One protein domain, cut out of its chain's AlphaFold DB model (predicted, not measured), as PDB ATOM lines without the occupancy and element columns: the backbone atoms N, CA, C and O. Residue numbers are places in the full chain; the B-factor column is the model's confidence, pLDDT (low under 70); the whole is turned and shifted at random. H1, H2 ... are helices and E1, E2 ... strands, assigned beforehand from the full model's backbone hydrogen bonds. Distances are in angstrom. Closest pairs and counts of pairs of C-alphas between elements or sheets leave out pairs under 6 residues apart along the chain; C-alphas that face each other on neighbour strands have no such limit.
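This is residues 248 to 257, 264 to 363 and 482 to 492 of the 504 residues of the protein "Thr_synth_N domain-containing protein" of Pangasianodon hypophthalmus (UniProt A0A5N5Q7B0). Three parts follow one another along an elongated, loosely built body: a helical hairpin of H3 and H4 in the middle, with the shorter H2 near H3; a small two-strand sheet of E1 and E2 with the short helix H1 at one end; and a hairpin of strands E3 and E4 at the other. Much of the rest is loop, and fewer than half of the residues are in named elements. The printed part has 121 residues with four named helices and four named strands, in the order E1 H1 E2 H2 H3 H4 E3 E4, and both two-strand sheets are antiparallel; the class is mixed, helices and strands. The whole is loose, with a radius of gyration of the C-alphas of 17.0 A, and its C-alphas span 51 by 32 by 30 A.

E3, residues 347 to 351, and E4, residues 354 to 357, form an antiparallel hairpin at 153 degrees, with N 348 and O 356 at 2.8 A and N 350 and O 354 at 3.0 A, both within hydrogen-bond range. H3, residues 305 to 316, is apart from both strands. H4, residues 324 to 334, touches H3 in a helical hairpin, opposite ways at a steep tilt of 42 degrees; their closest C-alphas, those of Ser 310 and Arg 328, are 5.6 A apart. H2, residues 294 to 302, is close to H3 but not clearly touching, with the C-alphas of Leu 300 and Arg 308 closest at 5.9 A. Their lines stand at a shallow tilt of 33 degrees, only just short of steep, and they run opposite ways. E1, residues 251 to 253, and E2, residues 283 to 285, are antiparallel neighbours at 140 degrees, with N 252 and O 284 within hydrogen-bond range at 2.9 A. E2 and H3 are only just apart, at 8.4 A. H1, residues 268 to 274, comes closest to E2 at the C-alphas of Val 271 and Tyr 283, 6.8 A apart, and touches no helix. In H1, H3 and H4 every O i to N i+4 pair is within hydrogen-bond range; in H2 4 of 5 are.

E1 begins at C-alpha 251 (135.410, 154.877, 158.158). H3, the longest helix by residues, measures 16.4 A from C-alpha 305 (154.465, 157.450, 140.392) to C-alpha 316. H4 measures 15.0 A, H2 13.5 A, E3 12.6 A and E4 10.3 A, ending at C-alpha 357 (146.408, 158.793, 129.717).

The C-alphas of Asp 264 and Glu 352, the two farthest apart, are 52.3 A apart. Residues 258 to 263 are not printed, with 13.6 A between C-alphas 257 and 264, nor are 364 to 481, with 18.2 A between C-alphas 363 and 482. The link from H4 to E3, residues 335 to 346, is long. Mean pLDDT of the printed part is 85.7; residue 257 and residues 482 to 492 are under 70.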
ATOM      1  N   SER A 248     139.840 158.372 165.968       82.19
ATOM      2  CA  SER A 248     138.897 159.118 165.143       82.19
ATOM      3  C   SER A 248     139.186 158.985 163.644       82.19
ATOM      4  O   SER A 248     138.338 159.376 162.833       82.19
ATOM      5  N   GLU A 249     140.310 158.370 163.258       87.56
ATOM      6  CA  GLU A 249     140.653 157.987 161.879       87.56
ATOM      7  C   GLU A 249     139.833 156.762 161.439       87.56
ATOM      8  O   GLU A 249     140.334 155.666 161.199       87.56
ATOM      9  N   THR A 250     138.520 156.968 161.374       91.06
ATOM     10  CA  THR A 250     137.509 155.932 161.161       91.06
ATOM     11  C   THR A 250     136.851 156.051 159.792       91.06
ATOM     12  O   THR A 250     136.915 157.084 159.118       91.06
ATOM     13  N   TYR A 251     136.168 154.986 159.392       88.56
ATOM     14  CA  TYR A 251     135.410 154.877 158.158       88.56
ATOM     15  C   TYR A 251     133.927 154.680 158.458       88.56
ATOM     16  O   TYR A 251     133.542 153.995 159.405       88.56
ATOM     17  N   ILE A 252     133.084 155.263 157.611       90.00
ATOM     18  CA  ILE A 252     131.628 155.162 157.691       90.00
ATOM     19  C   ILE A 252     131.066 154.593 156.394       90.00
ATOM     20  O   ILE A 252     131.609 154.816 155.312       90.00
ATOM     21  N   SER A 253     129.961 153.858 156.490       89.00
ATOM     22  CA  SER A 253     129.244 153.380 155.310       89.00
ATOM     23  C   SER A 253     128.410 154.500 154.688       89.00
ATOM     24  O   SER A 253     127.710 155.229 155.391       89.00
ATOM     25  N   THR A 254     128.381 154.577 153.357       86.81
ATOM     26  CA  THR A 254     127.526 155.502 152.588       86.81
ATOM     27  C   THR A 254     126.026 155.297 152.807       86.81
ATOM     28  O   THR A 254     125.227 156.130 152.386       86.81
ATOM     29  N   ARG A 255     125.625 154.194 153.450       87.25
ATOM     30  CA  ARG A 255     124.231 153.887 153.807       87.25
ATOM     31  C   ARG A 255     123.958 153.969 155.308       87.25
ATOM     32  O   ARG A 255     122.860 153.621 155.740       87.25
ATOM     33  N   SER A 256     124.935 154.383 156.111       83.56
ATOM     34  CA  SER A 256     124.713 154.607 157.538       83.56
ATOM     35  C   SER A 256     123.847 155.844 157.748       83.56
ATOM     36  O   SER A 256     124.104 156.903 157.176       83.56
ATOM     37  N   GLN A 257     122.824 155.723 158.593       69.81
ATOM     38  CA  GLN A 257     122.134 156.896 159.120       69.81
ATOM     39  C   GLN A 257     122.996 157.526 160.221       69.81
ATOM     40  O   GLN A 257     123.664 156.813 160.967       69.81
ATOM     41  N   ASP A 264     130.520 150.152 166.396       72.00
ATOM     42  CA  ASP A 264     131.545 149.506 165.551       72.00
ATOM     43  C   ASP A 264     132.353 150.542 164.744       72.00
ATOM     44  O   ASP A 264     132.103 150.781 163.557       72.00
ATOM     45  N   LYS A 265     133.301 151.226 165.399       85.56
ATOM     46  CA  LYS A 265     134.290 152.058 164.693       85.56
ATOM     47  C   LYS A 265     135.064 151.165 163.719       85.56
ATOM     48  O   LYS A 265     135.641 150.170 164.140       85.56
ATOM     49  N   LYS A 266     135.077 151.520 162.433       89.62
ATOM     50  CA  LYS A 266     135.847 150.803 161.407       89.62
ATOM     51  C   LYS A 266     137.124 151.557 161.091       89.62
ATOM     52  O   LYS A 266     137.058 152.732 160.729       89.62
ATOM     53  N   PHE A 267     138.258 150.884 161.193       91.31
ATOM     54  CA  PHE A 267     139.562 151.405 160.796       91.31
ATOM     55  C   PHE A 267     139.918 150.935 159.384       91.31
ATOM     56  O   PHE A 267     139.180 150.164 158.760       91.31
ATOM     57  N   PHE A 268     141.034 151.421 158.836       91.06
ATOM     58  CA  PHE A 268     141.418 151.084 157.464       91.06
ATOM     59  C   PHE A 268     141.591 149.570 157.283       91.06
ATOM     60  O   PHE A 268     141.112 149.005 156.298       91.06
ATOM     61  N   THR A 269     142.232 148.914 158.250       90.44
ATOM     62  CA  THR A 269     142.431 147.458 158.268       90.44
ATOM     63  C   THR A 269     141.111 146.682 158.202       90.44
ATOM     64  O   THR A 269     140.992 145.767 157.382       90.44
ATOM     65  N   ASP A 270     140.094 147.093 158.966       89.00
ATOM     66  CA  ASP A 270     138.758 146.478 158.941       89.00
ATOM     67  C   ASP A 270     138.097 146.634 157.571       89.00
ATOM     68  O   ASP A 270     137.619 145.670 156.975       89.00
ATOM     69  N   VAL A 271     138.113 147.857 157.033       88.94
ATOM     70  CA  VAL A 271     137.487 148.186 155.747       88.94
ATOM     71  C   VAL A 271     138.122 147.415 154.599       88.94
ATOM     72  O   VAL A 271     137.408 146.950 153.707       88.94
ATOM     73  N   VAL A 272     139.447 147.257 154.619       87.19
ATOM     74  CA  VAL A 272     140.156 146.466 153.613       87.19
ATOM     75  C   VAL A 272     139.698 145.015 153.658       87.19
ATOM     76  O   VAL A 272     139.484 144.456 152.594       87.19
ATOM     77  N   VAL A 273     139.510 144.410 154.837       85.38
ATOM     78  CA  VAL A 273     139.123 142.992 154.978       85.38
ATOM     79  C   VAL A 273     137.619 142.752 154.783       85.38
ATOM     80  O   VAL A 273     137.223 141.694 154.294       85.38
ATOM     81  N   GLU A 274     136.758 143.703 155.131       84.94
ATOM     82  CA  GLU A 274     135.309 143.579 154.928       84.94
ATOM     83  C   GLU A 274     134.904 143.885 153.475       84.94
ATOM     84  O   GLU A 274     134.076 143.193 152.871       84.94
ATOM     85  N   GLY A 275     135.506 144.916 152.881       81.62
ATOM     86  CA  GLY A 275     135.187 145.425 151.550       81.62
ATOM     87  C   GLY A 275     133.860 146.178 151.469       81.62
ATOM     88  O   GLY A 275     133.861 147.397 151.298       81.62
ATOM     89  N   LEU A 276     132.729 145.463 151.543       79.56
ATOM     90  CA  LEU A 276     131.388 146.066 151.618       79.56
ATOM     91  C   LEU A 276     130.922 146.130 153.061       79.56
ATOM     92  O   LEU A 276     131.023 145.147 153.791       79.56
ATOM     93  N   ALA A 277     130.311 147.252 153.425       84.06
ATOM     94  CA  ALA A 277     129.684 147.374 154.725       84.06
ATOM     95  C   ALA A 277     128.505 146.384 154.862       84.06
ATOM     96  O   ALA A 277     127.828 146.096 153.867       84.06
ATOM     97  N   PRO A 278     128.171 145.920 156.082       83.94
ATOM     98  CA  PRO A 278     127.067 144.979 156.316       83.94
ATOM     99  C   PRO A 278     125.695 145.448 155.801       83.94
ATOM    100  O   PRO A 278     124.838 144.634 155.467       83.94
ATOM    101  N   ASN A 279     125.489 146.763 155.687       84.50
ATOM    102  CA  ASN A 279     124.285 147.382 155.114       84.50
ATOM    103  C   ASN A 279     124.321 147.503 153.568       84.50
ATOM    104  O   ASN A 279     123.470 148.160 152.956       84.50
ATOM    105  N   GLY A 280     125.323 146.904 152.921       81.88
ATOM    106  CA  GLY A 280     125.558 146.952 151.479       81.88
ATOM    107  C   GLY A 280     126.055 148.305 150.959       81.88
ATOM    108  O   GLY A 280     126.039 148.521 149.747       81.88
ATOM    109  N   GLY A 281     126.423 149.235 151.844       84.25
ATOM    110  CA  GLY A 281     127.058 150.501 151.479       84.25
ATOM    111  C   GLY A 281     128.565 150.361 151.253       84.25
ATOM    112  O   GLY A 281     129.161 149.327 151.550       84.25
ATOM    113  N   LEU A 282     129.173 151.421 150.723       85.31
ATOM    114  CA  LEU A 282     130.623 151.532 150.545       85.31
ATOM    115  C   LEU A 282     131.221 152.281 151.733       85.31
ATOM    116  O   LEU A 282     130.579 153.187 152.260       85.31
ATOM    117  N   TYR A 283     132.440 151.938 152.125       84.38
ATOM    118  CA  TYR A 283     133.150 152.674 153.164       84.38
ATOM    119  C   TYR A 283     133.806 153.942 152.606       84.38
ATOM    120  O   TYR A 283     134.417 153.915 151.538       84.38
ATOM    121  N   ILE A 284     133.697 155.045 153.347       88.25
ATOM    122  CA  ILE A 284     134.391 156.313 153.093       88.25
ATOM    123  C   ILE A 284     135.033 156.825 154.392       88.25
ATOM    124  O   ILE A 284     134.501 156.540 155.468       88.25
ATOM    125  N   PRO A 285     136.139 157.590 154.332       89.69
ATOM    126  CA  PRO A 285     136.720 158.202 155.524       89.69
ATOM    127  C   PRO A 285     135.718 159.132 156.220       89.69
ATOM    128  O   PRO A 285     135.142 160.017 155.582       89.69
ATOM    129  N   ASN A 286     135.532 158.966 157.528       89.56
ATOM    130  CA  ASN A 286     134.569 159.734 158.323       89.56
ATOM    131  C   ASN A 286     134.910 161.234 158.356       89.56
ATOM    132  O   ASN A 286     134.038 162.087 158.207       89.56
ATOM    133  N   LYS A 287     136.203 161.561 158.465       87.38
ATOM    134  CA  LYS A 287     136.720 162.940 158.427       87.38
ATOM    135  C   LYS A 287     136.857 163.512 157.004       87.38
ATOM    136  O   LYS A 287     137.303 164.647 156.836       87.38
ATOM    137  N   GLY A 288     136.475 162.751 155.976       87.50
ATOM    138  CA  GLY A 288     136.708 163.096 154.577       87.50
ATOM    139  C   GLY A 288     138.149 162.847 154.124       87.50
ATOM    140  O   GLY A 288     138.960 162.252 154.829       87.50
ATOM    141  N   PHE A 289     138.459 163.271 152.900       86.56
ATOM    142  CA  PHE A 289     139.783 163.076 152.309       86.56
ATOM    143  C   PHE A 289     140.789 164.129 152.793       86.56
ATOM    144  O   PHE A 289     140.405 165.284 153.017       86.56
ATOM    145  N   PRO A 290     142.081 163.770 152.913       86.88
ATOM    146  CA  PRO A 290     143.116 164.724 153.284       86.88
ATOM    147  C   PRO A 290     143.203 165.853 152.254       86.88
ATOM    148  O   PRO A 290     143.200 165.618 151.044       86.88
ATOM    149  N   LYS A 291     143.300 167.090 152.742       89.88
ATOM    150  CA  LYS A 291     143.509 168.270 151.898       89.88
ATOM    151  C   LYS A 291     144.989 168.401 151.538       89.88
ATOM    152  O   LYS A 291     145.857 168.109 152.360       89.88
ATOM    153  N   LEU A 292     145.245 168.841 150.310       90.56
ATOM    154  CA  LEU A 292     146.576 169.151 149.798       90.56
ATOM    155  C   LEU A 292     146.649 170.641 149.464       90.56
ATOM    156  O   LEU A 292     145.782 171.153 148.751       90.56
ATOM    157  N   GLU A 293     147.678 171.309 149.974       93.69
ATOM    158  CA  GLU A 293     147.946 172.725 149.709       93.69
ATOM    159  C   GLU A 293     148.515 172.917 148.286       93.69
ATOM    160  O   GLU A 293     149.144 172.002 147.744       93.69
ATOM    161  N   PRO A 294     148.367 174.097 147.655       95.00
ATOM    162  CA  PRO A 294     148.905 174.354 146.315       95.00
ATOM    163  C   PRO A 294     150.408 174.053 146.168       95.00
ATOM    164  O   PRO A 294     150.824 173.474 145.162       95.00
ATOM    165  N   SER A 295     151.217 174.375 147.183       95.56
ATOM    166  CA  SER A 295     152.658 174.089 147.194       95.56
ATOM    167  C   SER A 295     152.964 172.584 147.224       95.56
ATOM    168  O   SER A 295     153.959 172.137 146.647       95.56
ATOM    169  N   GLU A 296     152.094 171.779 147.845       95.69
ATOM    170  CA  GLU A 296     152.186 170.315 147.851       95.69
ATOM    171  C   GLU A 296     151.830 169.735 146.479       95.69
ATOM    172  O   GLU A 296     152.516 168.832 146.003       95.69
ATOM    173  N   TRP A 297     150.805 170.273 145.811       94.25
ATOM    174  CA  TRP A 297     150.411 169.847 144.464       94.25
ATOM    175  C   TRP A 297     151.513 170.046 143.430       94.25
ATOM    176  O   TRP A 297     151.795 169.128 142.657       94.25
ATOM    177  N   ILE A 298     152.154 171.218 143.446       93.56
ATOM    178  CA  ILE A 298     153.284 171.531 142.562       93.56
ATOM    179  C   ILE A 298     154.396 170.501 142.763       93.56
ATOM    180  O   ILE A 298     154.906 169.943 141.797       93.56
ATOM    181  N   ARG A 299     154.722 170.195 144.021       94.44
ATOM    182  CA  ARG A 299     155.770 169.230 144.347       94.44
ATOM    183  C   ARG A 299     155.405 167.796 143.951       94.44
ATOM    184  O   ARG A 299     156.247 167.069 143.436       94.44
ATOM    185  N   LEU A 300     154.156 167.378 144.162       94.38
ATOM    186  CA  LEU A 300     153.681 166.041 143.786       94.38
ATOM    187  C   LEU A 300     153.761 165.793 142.274       94.38
ATOM    188  O   LEU A 300     153.948 164.644 141.867       94.38
ATOM    189  N   ALA A 301     153.613 166.833 141.447       90.69
ATOM    190  CA  ALA A 301     153.669 166.711 139.992       90.69
ATOM    191  C   ALA A 301     155.034 166.193 139.502       90.69
ATOM    192  O   ALA A 301     155.069 165.319 138.634       90.69
ATOM    193  N   ASP A 302     156.128 166.646 140.122       89.06
ATOM    194  CA  ASP A 302     157.505 166.297 139.745       89.06
ATOM    195  C   ASP A 302     157.944 164.903 140.246       89.06
ATOM    196  O   ASP A 302     158.947 164.355 139.790       89.06
ATOM    197  N   MET A 303     157.185 164.293 141.162       92.19
ATOM    198  CA  MET A 303     157.512 162.984 141.739       92.19
ATOM    199  C   MET A 303     157.275 161.822 140.776       92.19
ATOM    200  O   MET A 303     156.344 161.842 139.963       92.19
ATOM    201  N   SER A 304     158.044 160.742 140.952       92.69
ATOM    202  CA  SER A 304     157.730 159.464 140.314       92.69
ATOM    203  C   SER A 304     156.395 158.900 140.820       92.69
ATOM    204  O   SER A 304     155.928 159.226 141.916       92.69
ATOM    205  N   TYR A 305     155.762 158.027 140.029       93.38
ATOM    206  CA  TYR A 305     154.465 157.450 140.392       93.38
ATOM    207  C   TYR A 305     154.485 156.727 141.760       93.38
ATOM    208  O   TYR A 305     153.592 156.999 142.565       93.38
ATOM    209  N   PRO A 306     155.480 155.872 142.094       93.88
ATOM    210  CA  PRO A 306     155.530 155.202 143.398       93.88
ATOM    211  C   PRO A 306     155.740 156.165 144.576       93.88
ATOM    212  O   PRO A 306     155.140 155.990 145.638       93.88
ATOM    213  N   GLU A 307     156.558 157.202 144.407       93.50
ATOM    214  CA  GLU A 307     156.783 158.203 145.456       93.50
ATOM    215  C   GLU A 307     155.516 159.007 145.723       93.50
ATOM    216  O   GLU A 307     155.072 159.112 146.866       93.50
ATOM    217  N   ARG A 308     154.875 159.487 144.654       94.81
ATOM    218  CA  ARG A 308     153.609 160.214 144.734       94.81
ATOM    219  C   ARG A 308     152.512 159.373 145.382       94.81
ATOM    220  O   ARG A 308     151.784 159.864 146.244       94.81
ATOM    221  N   ALA A 309     152.409 158.103 144.985       94.19
ATOM    222  CA  ALA A 309     151.468 157.154 145.568       94.19
ATOM    223  C   ALA A 309     151.717 156.969 147.068       94.19
ATOM    224  O   ALA A 309     150.764 157.004 147.839       94.19
ATOM    225  N   SER A 310     152.982 156.834 147.480       94.88
ATOM    226  CA  SER A 310     153.351 156.697 148.894       94.88
ATOM    227  C   SER A 310     152.930 157.929 149.697       94.88
ATOM    228  O   SER A 310     152.209 157.783 150.676       94.88
ATOM    229  N   VAL A 311     153.268 159.142 149.241       94.75
ATOM    230  CA  VAL A 311     152.923 160.391 149.950       94.75
ATOM    231  C   VAL A 311     151.408 160.571 150.096       94.75
ATOM    232  O   VAL A 311     150.925 160.931 151.169       94.75
ATOM    233  N   ILE A 312     150.639 160.311 149.035       94.00
ATOM    234  CA  ILE A 312     149.175 160.441 149.082       94.00
ATOM    235  C   ILE A 312     148.563 159.372 149.992       94.00
ATOM    236  O   ILE A 312     147.698 159.688 150.807       94.00
ATOM    237  N   LEU A 313     149.020 158.122 149.900       93.50
ATOM    238  CA  LEU A 313     148.500 157.038 150.730       93.50
ATOM    239  C   LEU A 313     148.868 157.210 152.210       93.50
ATOM    240  O   LEU A 313     148.016 156.955 153.053       93.50
ATOM    241  N   GLU A 314     150.061 157.712 152.540       94.00
ATOM    242  CA  GLU A 314     150.459 158.062 153.917       94.00
ATOM    243  C   GLU A 314     149.542 159.147 154.526       94.00
ATOM    244  O   GLU A 314     149.285 159.163 155.731       94.00
ATOM    245  N   LYS A 315     148.979 160.044 153.702       91.38
ATOM    246  CA  LYS A 315     147.970 161.015 154.156       91.38
ATOM    247  C   LYS A 315     146.587 160.387 154.358       91.38
ATOM    248  O   LYS A 315     145.835 160.891 155.190       91.38
ATOM    249  N   CYS A 316     146.259 159.301 153.660       89.31
ATOM    250  CA  CYS A 316     144.962 158.615 153.748       89.31
ATOM    251  C   CYS A 316     144.920 157.482 154.787       89.31
ATOM    252  O   CYS A 316     143.851 157.172 155.301       89.31
ATOM    253  N   ILE A 317     146.056 156.849 155.077       90.88
ATOM    254  CA  ILE A 317     146.155 155.661 155.933       90.88
ATOM    255  C   ILE A 317     146.861 156.052 157.227       90.88
ATOM    256  O   ILE A 317     147.886 156.733 157.202       90.88
ATOM    257  N   HIS A 318     146.297 155.663 158.370       92.94
ATOM    258  CA  HIS A 318     146.912 155.956 159.656       92.94
ATOM    259  C   HIS A 318     148.137 155.044 159.893       92.94
ATOM    260  O   HIS A 318     148.056 153.847 159.613       92.94
ATOM    261  N   PRO A 319     149.258 155.548 160.451       93.12
ATOM    262  CA  PRO A 319     150.457 154.737 160.706       93.12
ATOM    263  C   PRO A 319     150.264 153.526 161.632       93.12
ATOM    264  O   PRO A 319     151.092 152.619 161.605       93.12
ATOM    265  N   LEU A 320     149.199 153.503 162.449       91.69
ATOM    266  CA  LEU A 320     148.839 152.326 163.259       91.69
ATOM    267  C   LEU A 320     148.200 151.198 162.440       91.69
ATOM    268  O   LEU A 320     148.330 150.043 162.831       91.69
ATOM    269  N   ASP A 321     147.528 151.514 161.330       92.06
ATOM    270  CA  ASP A 321     147.001 150.498 160.414       92.06
ATOM    271  C   ASP A 321     148.137 149.921 159.561       92.06
ATOM    272  O   ASP A 321     148.316 148.705 159.453       92.06
ATOM    273  N   ILE A 322     148.920 150.808 158.938       93.88
ATOM    274  CA  ILE A 322     150.053 150.441 158.088       93.88
ATOM    275  C   ILE A 322     151.168 151.451 158.301       93.88
ATOM    276  O   ILE A 322     150.994 152.644 158.045       93.88
ATOM    277  N   THR A 323     152.345 150.968 158.701       95.69
ATOM    278  CA  THR A 323     153.492 151.857 158.870       95.69
ATOM    279  C   THR A 323     153.942 152.418 157.512       95.69
ATOM    280  O   THR A 323     153.881 151.714 156.497       95.69
ATOM    281  N   PRO A 324     154.463 153.656 157.443       95.62
ATOM    282  CA  PRO A 324     154.906 154.236 156.171       95.62
ATOM    283  C   PRO A 324     155.965 153.401 155.432       95.62
ATOM    284  O   PRO A 324     155.941 153.295 154.205       95.62
ATOM    285  N   SER A 325     156.858 152.734 156.172       94.62
ATOM    286  CA  SER A 325     157.869 151.831 155.606       94.62
ATOM    287  C   SER A 325     157.243 150.609 154.917       94.62
ATOM    288  O   SER A 325     157.613 150.258 153.789       94.62
ATOM    289  N   GLU A 326     156.244 149.980 155.545       95.50
ATOM    290  CA  GLU A 326     155.509 148.854 154.957       95.50
ATOM    291  C   GLU A 326     154.687 149.292 153.748       95.50
ATOM    292  O   GLU A 326     154.746 148.641 152.699       95.50
ATOM    293  N   LEU A 327     153.981 150.420 153.865       95.75
ATOM    294  CA  LEU A 327     153.188 150.999 152.787       95.75
ATOM    295  C   LEU A 327     154.051 151.271 151.555       95.75
ATOM    296  O   LEU A 327     153.741 150.786 150.467       95.75
ATOM    297  N   ARG A 328     155.187 151.948 151.729       94.75
ATOM    298  CA  ARG A 328     156.141 152.195 150.645       94.75
ATOM    299  C   ARG A 328     156.664 150.896 150.035       94.75
ATOM    300  O   ARG A 328     156.773 150.780 148.816       94.75
ATOM    301  N   SER A 329     156.963 149.893 150.862       94.75
ATOM    302  CA  SER A 329     157.389 148.573 150.387       94.75
ATOM    303  C   SER A 329     156.322 147.905 149.509       94.75
ATOM    304  O   SER A 329     156.657 147.286 148.497       94.75
ATOM    305  N   MET A 330     155.042 148.035 149.868       95.06
ATOM    306  CA  MET A 330     153.911 147.542 149.074       95.06
ATOM    307  C   MET A 330     153.742 148.321 147.767       95.06
ATOM    308  O   MET A 330     153.612 147.703 146.712       95.06
ATOM    309  N   VAL A 331     153.821 149.652 147.817       95.19
ATOM    310  CA  VAL A 331     153.730 150.542 146.649       95.19
ATOM    311  C   VAL A 331     154.849 150.258 145.642       95.19
ATOM    312  O   VAL A 331     154.577 150.099 144.454       95.19
ATOM    313  N   ASN A 332     156.090 150.091 146.105       93.88
ATOM    314  CA  ASN A 332     157.227 149.756 145.241       93.88
ATOM    315  C   ASN A 332     157.103 148.365 144.599       93.88
ATOM    316  O   ASN A 332     157.561 148.172 143.477       93.88
ATOM    317  N   ARG A 333     156.481 147.389 145.277       93.25
ATOM    318  CA  ARG A 333     156.169 146.086 144.660       93.25
ATOM    319  C   ARG A 333     155.041 146.186 143.638       93.25
ATOM    320  O   ARG A 333     155.069 145.466 142.645       93.25
ATOM    321  N   ALA A 334     154.057 147.045 143.896       92.88
ATOM    322  CA  ALA A 334     152.882 147.209 143.053       92.88
ATOM    323  C   ALA A 334     153.170 147.977 141.759       92.88
ATOM    324  O   ALA A 334     152.608 147.627 140.726       92.88
ATOM    325  N   TYR A 335     154.020 149.006 141.813       93.62
ATOM    326  CA  TYR A 335     154.298 149.924 140.697       93.62
ATOM    327  C   TYR A 335     155.786 149.985 140.332       93.62
ATOM    328  O   TYR A 335     156.270 151.000 139.836       93.62
ATOM    329  N   GLY A 336     156.527 148.924 140.654       85.88
ATOM    330  CA  GLY A 336     157.946 148.800 140.356       85.88
ATOM    331  C   GLY A 336     158.172 148.238 138.955       85.88
ATOM    332  O   GLY A 336     157.714 148.779 137.955       85.88
ATOM    333  N   GLN A 337     158.890 147.120 138.880       87.19
ATOM    334  CA  GLN A 337     159.317 146.517 137.609       87.19
ATOM    335  C   GLN A 337     158.208 145.752 136.861       87.19
ATOM    336  O   GLN A 337     158.422 145.312 135.737       87.19
ATOM    337  N   ASN A 338     157.033 145.567 137.468       88.81
ATOM    338  CA  ASN A 338     155.893 144.865 136.869       88.81
ATOM    339  C   ASN A 338     155.101 145.725 135.867       88.81
ATOM    340  O   ASN A 338     154.233 145.195 135.174       88.81
ATOM    341  N   PHE A 339     155.388 147.027 135.784       93.56
ATOM    342  CA  PHE A 339     154.874 147.914 134.745       93.56
ATOM    343  C   PHE A 339     155.934 148.120 133.663       93.56
ATOM    344  O   PHE A 339     157.087 148.426 133.958       93.56
ATOM    345  N   VAL A 340     155.532 147.990 132.398       93.19
ATOM    346  CA  VAL A 340     156.434 148.143 131.241       93.19
ATOM    347  C   VAL A 340     156.957 149.579 131.140       93.19
ATOM    348  O   VAL A 340     158.118 149.816 130.806       93.19
ATOM    349  N   SER A 341     156.104 150.554 131.456       91.94
ATOM    350  CA  SER A 341     156.466 151.968 131.472       91.94
ATOM    351  C   SER A 341     156.998 152.386 132.841       91.94
ATOM    352  O   SER A 341     156.300 152.254 133.844       91.94
ATOM    353  N   LYS A 342     158.187 153.007 132.877       90.56
ATOM    354  CA  LYS A 342     158.760 153.608 134.100       90.56
ATOM    355  C   LYS A 342     157.869 154.698 134.705       90.56
ATOM    356  O   LYS A 342     157.888 154.909 135.912       90.56
ATOM    357  N   SER A 343     157.091 155.395 133.875       90.56
ATOM    358  CA  SER A 343     156.133 156.408 134.335       90.56
ATOM    359  C   SER A 343     154.844 155.799 134.887       90.56
ATOM    360  O   SER A 343     154.020 156.551 135.404       90.56
ATOM    361  N   VAL A 344     154.671 154.471 134.778       94.38
ATOM    362  CA  VAL A 344     153.505 153.662 135.179       94.38
ATOM    363  C   VAL A 344     152.236 153.999 134.383       94.38
ATOM    364  O   VAL A 344     151.657 153.121 133.750       94.38
ATOM    365  N   ALA A 345     151.849 155.272 134.355       93.25
ATOM    366  CA  ALA A 345     150.706 155.819 133.637       93.25
ATOM    367  C   ALA A 345     151.101 157.103 132.868       93.25
ATOM    368  O   ALA A 345     150.820 158.215 133.328       93.25
ATOM    369  N   PRO A 346     151.827 156.987 131.739       92.88
ATOM    370  CA  PRO A 346     152.235 158.146 130.954       92.88
ATOM    371  C   PRO A 346     151.034 158.823 130.277       92.88
ATOM    372  O   PRO A 346     150.117 158.167 129.782       92.88
ATOM    373  N   VAL A 347     151.078 160.151 130.210       92.12
ATOM    374  CA  VAL A 347     150.200 160.970 129.369       92.12
ATOM    375  C   VAL A 347     150.895 161.214 128.031       92.12
ATOM    376  O   VAL A 347     152.025 161.710 128.001       92.12
ATOM    377  N   LYS A 348     150.226 160.871 126.931       93.19
ATOM    378  CA  LYS A 348     150.668 161.106 125.556       93.19
ATOM    379  C   LYS A 348     149.827 162.199 124.918       93.19
ATOM    380  O   LYS A 348     148.605 162.189 125.021       93.19
ATOM    381  N   HIS A 349     150.487 163.137 124.256       95.19
ATOM    382  CA  HIS A 349     149.817 164.104 123.392       95.19
ATOM    383  C   HIS A 349     149.328 163.403 122.120       95.19
ATOM    384  O   HIS A 349     150.056 162.573 121.574       95.19
ATOM    385  N   LEU A 350     148.099 163.698 121.688       93.50
ATOM    386  CA  LEU A 350     147.552 163.201 120.424       93.50
ATOM    387  C   LEU A 350     147.582 164.289 119.346       93.50
ATOM    388  O   LEU A 350     148.260 164.140 118.336       93.50
ATOM    389  N   ALA A 351     146.822 165.362 119.561       94.00
ATOM    390  CA  ALA A 351     146.682 166.499 118.659       94.00
ATOM    391  C   ALA A 351     146.114 167.695 119.436       94.00
ATOM    392  O   ALA A 351     145.329 167.498 120.360       94.00
ATOM    393  N   GLU A 352     146.480 168.924 119.058       93.62
ATOM    394  CA  GLU A 352     145.966 170.160 119.679       93.62
ATOM    395  C   GLU A 352     146.040 170.134 121.222       93.62
ATOM    396  O   GLU A 352     147.109 169.889 121.775       93.62
ATOM    397  N   ASP A 353     144.917 170.350 121.916       93.94
ATOM    398  CA  ASP A 353     144.783 170.267 123.375       93.94
ATOM    399  C   ASP A 353     144.285 168.871 123.846       93.94
ATOM    400  O   ASP A 353     143.771 168.724 124.958       93.94
ATOM    401  N   GLN A 354     144.415 167.821 123.020       95.25
ATOM    402  CA  GLN A 354     143.994 166.449 123.340       95.25
ATOM    403  C   GLN A 354     145.157 165.563 123.803       95.25
ATOM    404  O   GLN A 354     146.204 165.452 123.157       95.25
ATOM    405  N   TYR A 355     144.917 164.849 124.901       94.56
ATOM    406  CA  TYR A 355     145.881 163.952 125.529       94.56
ATOM    407  C   TYR A 355     145.230 162.618 125.899       94.56
ATOM    408  O   TYR A 355     144.062 162.567 126.286       94.56
ATOM    409  N   VAL A 356     146.009 161.539 125.840       95.12
ATOM    410  CA  VAL A 356     145.621 160.200 126.293       95.12
ATOM    411  C   VAL A 356     146.461 159.804 127.488       95.12
ATOM    412  O   VAL A 356     147.687 159.808 127.437       95.12
ATOM    413  N   LEU A 357     145.784 159.416 128.563       95.06
ATOM    414  CA  LEU A 357     146.408 158.793 129.717       95.06
ATOM    415  C   LEU A 357     146.451 157.277 129.507       95.06
ATOM    416  O   LEU A 357     145.424 156.599 129.566       95.06
ATOM    417  N   GLU A 358     147.642 156.741 129.259       94.94
ATOM    418  CA  GLU A 358     147.836 155.317 129.000       94.94
ATOM    419  C   GLU A 358     147.845 154.533 130.320       94.94
ATOM    420  O   GLU A 358     148.821 154.548 131.068       94.94
ATOM    421  N   LEU A 359     146.755 153.819 130.610       95.12
ATOM    422  CA  LEU A 359     146.590 153.019 131.837       95.12
ATOM    423  C   LEU A 359     146.794 151.512 131.617       95.12
ATOM    424  O   LEU A 359     146.410 150.703 132.452       95.12
ATOM    425  N   PHE A 360     147.367 151.113 130.488       94.62
ATOM    426  CA  PHE A 360     147.480 149.712 130.064       94.62
ATOM    427  C   PHE A 360     148.925 149.187 130.094       94.62
ATOM    428  O   PHE A 360     149.221 148.167 129.488       94.62
ATOM    429  N   HIS A 361     149.839 149.860 130.796       95.19
ATOM    430  CA  HIS A 361     151.245 149.430 130.911       95.19
ATOM    431  C   HIS A 361     151.497 148.406 132.026       95.19
ATOM    432  O   HIS A 361     152.645 148.031 132.265       95.19
ATOM    433  N   GLY A 362     150.443 147.989 132.728       94.38
ATOM    434  CA  GLY A 362     150.502 146.940 133.740       94.38
ATOM    435  C   GLY A 362     150.553 145.528 133.140       94.38
ATOM    436  O   GLY A 362     150.391 145.349 131.929       94.38
ATOM    437  N   PRO A 363     150.756 144.502 133.982       93.69
ATOM    438  CA  PRO A 363     151.007 143.126 133.548       93.69
ATOM    439  C   PRO A 363     149.849 142.474 132.782       93.69
ATOM    440  O   PRO A 363     150.053 141.453 132.126       93.69
ATOM    441  N   LEU A 482     146.146 159.481 140.918       41.56
ATOM    442  CA  LEU A 482     147.610 159.427 140.850       41.56
ATOM    443  C   LEU A 482     148.144 159.555 139.420       41.56
ATOM    444  O   LEU A 482     149.172 160.200 139.196       41.56
ATOM    445  N   ALA A 483     147.439 158.958 138.458       38.53
ATOM    446  CA  ALA A 483     147.820 158.951 137.054       38.53
ATOM    447  C   ALA A 483     147.614 160.308 136.356       38.53
ATOM    448  O   ALA A 483     148.387 160.653 135.472       38.53
ATOM    449  N   ARG A 484     146.646 161.130 136.793       37.16
ATOM    450  CA  ARG A 484     146.448 162.503 136.277       37.16
ATOM    451  C   ARG A 484     147.576 163.478 136.630       37.16
ATOM    452  O   ARG A 484     147.619 164.567 136.074       37.16
ATOM    453  N   LEU A 485     148.465 163.101 137.545       37.00
ATOM    454  CA  LEU A 485     149.541 163.957 138.045       37.00
ATOM    455  C   LEU A 485     150.900 163.640 137.398       37.00
ATOM    456  O   LEU A 485     151.908 164.195 137.826       37.00
ATOM    457  N   THR A 486     150.987 162.698 136.445       35.78
ATOM    458  CA  THR A 486     152.278 162.272 135.872       35.78
ATOM    459  C   THR A 486     152.937 163.386 135.042       35.78
ATOM    460  O   THR A 486     152.266 164.042 134.247       35.78
ATOM    461  N   PRO A 487     154.261 163.609 135.192       33.06
ATOM    462  CA  PRO A 487     154.932 164.805 134.676       33.06
ATOM    463  C   PRO A 487     155.158 164.801 133.156       33.06
ATOM    464  O   PRO A 487     155.810 165.699 132.629       33.06
ATOM    465  N   SER A 488     154.626 163.826 132.404       33.38
ATOM    466  CA  SER A 488     154.899 163.690 130.963       33.38
ATOM    467  C   SER A 488     154.204 164.733 130.078       33.38
ATOM    468  O   SER A 488     154.247 164.630 128.856       33.38
ATOM    469  N   THR A 489     153.628 165.775 130.675       31.02
ATOM    470  CA  THR A 489     153.285 167.023 129.989       31.02
ATOM    471  C   THR A 489     153.973 168.160 130.740       31.02
ATOM    472  O   THR A 489     153.497 168.636 131.766       31.02
ATOM    473  N   GLY A 490     155.171 168.539 130.287       29.19
ATOM    474  CA  GLY A 490     155.984 169.547 130.965       29.19
ATOM    475  C   GLY A 490     155.200 170.836 131.186       29.19
ATOM    476  O   GLY A 490     154.647 171.338 130.222       29.19
ATOM    477  N   LEU A 491     155.152 171.324 132.434       29.23
ATOM    478  CA  LEU A 491     154.727 172.651 132.935       29.23
ATOM    479  C   LEU A 491     153.462 173.351 132.369       29.23
ATOM    480  O   LEU A 491     153.023 174.340 132.951       29.23
ATOM    481  N   GLY A 492     152.841 172.885 131.289       28.61
ATOM    482  CA  GLY A 492     151.755 173.546 130.569       28.61
ATOM    483  C   GLY A 492     150.380 173.227 131.142       28.61
ATOM    484  O   GLY A 492     149.509 174.092 131.129       28.61
TER     485      GLY A 492